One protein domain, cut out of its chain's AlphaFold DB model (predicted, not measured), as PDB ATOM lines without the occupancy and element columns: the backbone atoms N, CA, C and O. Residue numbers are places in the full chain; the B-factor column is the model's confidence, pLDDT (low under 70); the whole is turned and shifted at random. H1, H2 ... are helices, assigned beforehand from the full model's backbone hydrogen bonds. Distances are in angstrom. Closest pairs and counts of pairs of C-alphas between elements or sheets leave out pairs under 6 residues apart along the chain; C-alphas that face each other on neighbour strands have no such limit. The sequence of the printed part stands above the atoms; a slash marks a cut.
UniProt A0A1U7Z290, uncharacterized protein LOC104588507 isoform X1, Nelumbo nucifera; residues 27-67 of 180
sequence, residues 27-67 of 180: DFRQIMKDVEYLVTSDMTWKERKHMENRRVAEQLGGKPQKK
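What this domain is: This is residues 27 to 67 of the 180 residues of the protein "uncharacterized protein LOC104588507 isoform X1" of Nelumbo nucifera (UniProt A0A1U7Z290). Two helices of 14 residues each, H1 and H2, make an open, flat V: they come closest near the short turn that joins them and spread apart toward their other ends. Most of H1 sticks out as a free arm, residues 28 to 38, and after H2 the last residues, 59 to 67, fold back on the side of H2 away from H1. The printed part has 41 residues with two named helices, H1 then H2, and no named strand; the class is all helix. The whole is loose, with a radius of gyration of the C-alphas of 12.1 A, and spans 36 by 23 by 7 A.

Where its parts are: Find C-alpha 28 at (105.607, 154.086, 149.104); from there H1, residues 28 to 41, runs 19.6 A to C-alpha 41. Look next at C-alpha 45 at (123.748, 161.946, 130.604), where H2, residues 45 to 58, begins; it runs 20.0 A to C-alpha 58 at (106.499, 152.508, 127.115).

How they stand to each other: Look at Thr 40 and Arg 48, whose C-alphas, 6.8 A apart, are the closest of H1 and H2. The two helices are close but not clearly touching, with 1 pair of C-alphas within 8 A. They run opposite ways at a steep tilt of 41 degrees, with their centres 15.8 A apart. In H1 and H2 every O i to N i+4 pair is within hydrogen-bond range.

The domain as a whole: The C-alphas of Asp 27 and Lys 67, the two farthest apart, are 38.8 A apart. The printed part has no cut, and the link from H1 to H2, 3 residues, is tight. Residues 27 to 38, of which 28 to 38 belong to H1, stand free. The mean pLDDT of the printed part is 87.4, and no printed residue is under 70.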
ATOM      1  N   ASP A  27     106.275 157.558 152.371       89.38
ATOM      2  CA  ASP A  27     105.176 157.032 151.554       89.38
ATOM      3  C   ASP A  27     105.766 156.141 150.450       89.38
ATOM      4  O   ASP A  27     106.808 156.462 149.880       89.38
ATOM      5  N   PHE A  28     105.113 155.030 150.109       88.50
ATOM      6  CA  PHE A  28     105.607 154.086 149.104       88.50
ATOM      7  C   PHE A  28     105.938 154.779 147.773       88.50
ATOM      8  O   PHE A  28     106.932 154.459 147.121       88.50
ATOM      9  N   ARG A  29     105.146 155.789 147.386       85.38
ATOM     10  CA  ARG A  29     105.424 156.612 146.197       85.38
ATOM     11  C   ARG A  29     106.703 157.429 146.336       85.38
ATOM     12  O   ARG A  29     107.401 157.610 145.343       85.38
ATOM     13  N   GLN A  30     106.988 157.930 147.532       88.62
ATOM     14  CA  GLN A  30     108.221 158.646 147.832       88.62
ATOM     15  C   GLN A  30     109.413 157.686 147.808       88.62
ATOM     16  O   GLN A  30     110.378 157.970 147.113       88.62
ATOM     17  N   ILE A  31     109.294 156.496 148.413       92.12
ATOM     18  CA  ILE A  31     110.328 155.448 148.353       92.12
ATOM     19  C   ILE A  31     110.648 155.080 146.902       92.12
ATOM     20  O   ILE A  31     111.813 155.032 146.525       92.12
ATOM     21  N   MET A  32     109.635 154.841 146.061       89.25
ATOM     22  CA  MET A  32     109.879 154.503 144.655       89.25
ATOM     23  C   MET A  32     110.586 155.631 143.901       89.25
ATOM     24  O   MET A  32     111.472 155.354 143.096       89.25
ATOM     25  N   LYS A  33     110.225 156.891 144.170       86.44
ATOM     26  CA  LYS A  33     110.908 158.054 143.588       86.44
ATOM     27  C   LYS A  33     112.343 158.178 144.081       86.44
ATOM     28  O   LYS A  33     113.207 158.501 143.280       86.44
ATOM     29  N   ASP A  34     112.599 157.900 145.353       84.56
ATOM     30  CA  ASP A  34     113.936 157.973 145.942       84.56
ATOM     31  C   ASP A  34     114.832 156.838 145.420       84.56
ATOM     32  O   ASP A  34     115.996 157.068 145.106       84.56
ATOM     33  N   VAL A  35     114.279 155.634 145.230       88.06
ATOM     34  CA  VAL A  35     114.959 154.513 144.556       88.06
ATOM     35  C   VAL A  35     115.265 154.868 143.104       88.06
ATOM     36  O   VAL A  35     116.378 154.657 142.636       88.06
ATOM     37  N   GLU A  36     114.300 155.435 142.384       83.50
ATOM     38  CA  GLU A  36     114.508 155.892 141.013       83.50
ATOM     39  C   GLU A  36     115.574 156.995 140.948       83.50
ATOM     40  O   GLU A  36     116.458 156.951 140.095       83.50
ATOM     41  N   TYR A  37     115.532 157.947 141.880       82.25
ATOM     42  CA  TYR A  37     116.505 159.022 142.003       82.25
ATOM     43  C   TYR A  37     117.908 158.470 142.259       82.25
ATOM     44  O   TYR A  37     118.819 158.806 141.508       82.25
ATOM     45  N   LEU A  38     118.063 157.554 143.218       84.38
ATOM     46  CA  LEU A  38     119.327 156.886 143.533       84.38
ATOM     47  C   LEU A  38     119.871 156.083 142.343       84.38
ATOM     48  O   LEU A  38     121.060 156.121 142.053       84.38
ATOM     49  N   VAL A  39     119.000 155.404 141.595       79.69
ATOM     50  CA  VAL A  39     119.393 154.698 140.366       79.69
ATOM     51  C   VAL A  39     119.799 155.676 139.258       79.69
ATOM     52  O   VAL A  39     120.545 155.295 138.365       79.69
ATOM     53  N   THR A  40     119.330 156.927 139.281       77.56
ATOM     54  CA  THR A  40     119.625 157.940 138.247       77.56
ATOM     55  C   THR A  40     120.716 158.946 138.612       77.56
ATOM     56  O   THR A  40     121.179 159.664 137.716       77.56
ATOM     57  N   SER A  41     121.129 159.023 139.881       77.56
ATOM     58  CA  SER A  41     122.128 159.986 140.359       77.56
ATOM     59  C   SER A  41     123.505 159.711 139.765       77.56
ATOM     60  O   SER A  41     124.160 160.642 139.303       77.56
ATOM     61  N   ASP A  42     123.877 158.434 139.663       83.75
ATOM     62  CA  ASP A  42     125.184 157.999 139.149       83.75
ATOM     63  C   ASP A  42     125.166 157.742 137.634       83.75
ATOM     64  O   ASP A  42     126.165 157.341 137.036       83.75
ATOM     65  N   MET A  43     124.026 157.992 136.985       85.25
ATOM     66  CA  MET A  43     123.861 157.735 135.559       85.25
ATOM     67  C   MET A  43     124.482 158.840 134.725       85.25
ATOM     68  O   MET A  43     124.263 160.039 134.933       85.25
ATOM     69  N   THR A  44     125.180 158.423 133.677       89.50
ATOM     70  CA  THR A  44     125.676 159.337 132.659       89.50
ATOM     71  C   THR A  44     124.507 160.020 131.943       89.50
ATOM     72  O   THR A  44     123.402 159.483 131.813       89.50
ATOM     73  N   TRP A  45     124.748 161.215 131.396       87.56
ATOM     74  CA  TRP A  45     123.748 161.946 130.604       87.56
ATOM     75  C   TRP A  45     123.106 161.084 129.494       87.56
ATOM     76  O   TRP A  45     121.905 161.186 129.232       87.56
ATOM     77  N   LYS A  46     123.891 160.195 128.866       89.94
ATOM     78  CA  LYS A  46     123.422 159.276 127.815       89.94
ATOM     79  C   LYS A  46     122.391 158.278 128.347       89.94
ATOM     80  O   LYS A  46     121.364 158.060 127.707       89.94
ATOM     81  N   GLU A  47     122.647 157.704 129.515       89.12
ATOM     82  CA  GLU A  47     121.752 156.740 130.161       89.12
ATOM     83  C   GLU A  47     120.464 157.411 130.634       89.12
ATOM     84  O   GLU A  47     119.374 156.885 130.400       89.12
ATOM     85  N   ARG A  48     120.568 158.625 131.190       89.31
ATOM     86  CA  ARG A  48     119.404 159.430 131.576       89.31
ATOM     87  C   ARG A  48     118.479 159.682 130.387       89.31
ATOM     88  O   ARG A  48     117.277 159.431 130.478       89.31
ATOM     89  N   LYS A  49     119.035 160.099 129.242       90.25
ATOM     90  CA  LYS A  49     118.237 160.333 128.028       90.25
ATOM     91  C   LYS A  49     117.616 159.045 127.489       90.25
ATOM     92  O   LYS A  49     116.468 159.056 127.056       90.25
ATOM     93  N   HIS A  50     118.339 157.928 127.540       88.88
ATOM     94  CA  HIS A  50     117.803 156.629 127.135       88.88
ATOM     95  C   HIS A  50     116.602 156.205 127.998       88.88
ATOM     96  O   HIS A  50     115.584 155.774 127.458       88.88
ATOM     97  N   MET A  51     116.687 156.375 129.321       87.00
ATOM     98  CA  MET A  51     115.589 156.072 130.243       87.00
ATOM     99  C   MET A  51     114.370 156.964 130.012       87.00
ATOM    100  O   MET A  51     113.248 156.465 129.985       87.00
ATOM    101  N   GLU A  52     114.573 158.260 129.784       87.69
ATOM    102  CA  GLU A  52     113.493 159.184 129.434       87.69
ATOM    103  C   GLU A  52     112.800 158.761 128.130       87.69
ATOM    104  O   GLU A  52     111.579 158.625 128.088       87.69
ATOM    105  N   ASN A  53     113.574 158.453 127.083       90.12
ATOM    106  CA  ASN A  53     113.027 157.993 125.805       90.12
ATOM    107  C   ASN A  53     112.253 156.675 125.963       90.12
ATOM    108  O   ASN A  53     111.225 156.481 125.314       90.12
ATOM    109  N   ARG A  54     112.716 155.786 126.850       87.50
ATOM    110  CA  ARG A  54     112.019 154.546 127.200       87.50
ATOM    111  C   ARG A  54     110.696 154.820 127.912       87.50
ATOM    112  O   ARG A  54     109.689 154.243 127.523       87.50
ATOM    113  N   ARG A  55     110.663 155.728 128.893       88.12
ATOM    114  CA  ARG A  55     109.418 156.128 129.578       88.12
ATOM    115  C   ARG A  55     108.415 156.742 128.614       88.12
ATOM    116  O   ARG A  55     107.246 156.370 128.629       88.12
ATOM    117  N   VAL A  56     108.876 157.626 127.731       88.75
ATOM    118  CA  VAL A  56     108.030 158.221 126.691       88.75
ATOM    119  C   VAL A  56     107.443 157.138 125.783       88.75
ATOM    120  O   VAL A  56     106.251 157.185 125.489       88.75
ATOM    121  N   ALA A  57     108.237 156.145 125.377       89.12
ATOM    122  CA  ALA A  57     107.769 155.069 124.507       89.12
ATOM    123  C   ALA A  57     106.841 154.055 125.211       89.12
ATOM    124  O   ALA A  57     105.816 153.675 124.654       89.12
ATOM    125  N   GLU A  58     107.185 153.610 126.422       87.19
ATOM    126  CA  GLU A  58     106.499 152.508 127.115       87.19
ATOM    127  C   GLU A  58     105.339 152.976 128.008       87.19
ATOM    128  O   GLU A  58     104.309 152.312 128.059       87.19
ATOM    129  N   GLN A  59     105.481 154.105 128.713       85.12
ATOM    130  CA  GLN A  59     104.497 154.566 129.706       85.12
ATOM    131  C   GLN A  59     103.515 155.583 129.123       85.12
ATOM    132  O   GLN A  59     102.331 155.559 129.441       85.12
ATOM    133  N   LEU A  60     104.009 156.478 128.265       90.25
ATOM    134  CA  LEU A  60     103.212 157.561 127.681       90.25
ATOM    135  C   LEU A  60     102.672 157.222 126.283       90.25
ATOM    136  O   LEU A  60     102.031 158.060 125.652       90.25
ATOM    137  N   GLY A  61     102.933 156.007 125.786       89.25
ATOM    138  CA  GLY A  61     102.462 155.540 124.477       89.25
ATOM    139  C   GLY A  61     103.100 156.262 123.285       89.25
ATOM    140  O   GLY A  61     102.554 156.250 122.180       89.25
ATOM    141  N   GLY A  62     104.244 156.915 123.490       91.44
ATOM    142  CA  GLY A  62     105.014 157.540 122.424       91.44
ATOM    143  C   GLY A  62     105.563 156.512 121.432       91.44
ATOM    144  O   GLY A  62     105.795 155.346 121.751       91.44
ATOM    145  N   LYS A  63     105.817 156.941 120.193       91.44
ATOM    146  CA  LYS A  63     106.481 156.072 119.211       91.44
ATOM    147  C   LYS A  63     107.941 155.835 119.628       91.44
ATOM    148  O   LYS A  63     108.610 156.789 120.029       91.44
ATOM    149  N   PRO A  64     108.470 154.607 119.482       90.25
ATOM    150  CA  PRO A  64     109.872 154.334 119.768       90.25
ATOM    151  C   PRO A  64     110.782 155.132 118.830       90.25
ATOM    152  O   PRO A  64     110.456 155.367 117.661       90.25
ATOM    153  N   GLN A  65     111.949 155.531 119.334       89.88
ATOM    154  CA  GLN A  65     112.912 156.282 118.535       89.88
ATOM    155  C   GLN A  65     113.414 155.459 117.344       89.88
ATOM    156  O   GLN A  65     113.773 154.284 117.463       89.88
ATOM    157  N   LYS A  66     113.465 156.103 116.175       91.62
ATOM    158  CA  LYS A  66     113.973 155.497 114.944       91.62
ATOM    159  C   LYS A  66     115.466 155.198 115.090       91.62
ATOM    160  O   LYS A  66     116.258 156.091 115.376       91.62
ATOM    161  N   LYS A  67     115.859 153.949 114.840       89.75
ATOM    162  CA  LYS A  67     117.270 153.538 114.821       89.75
ATOM    163  C   LYS A  67     117.931 153.940 113.499       89.75
ATOM    164  O   LYS A  67     117.281 153.948 112.450       89.75
TER     165      LYS A  67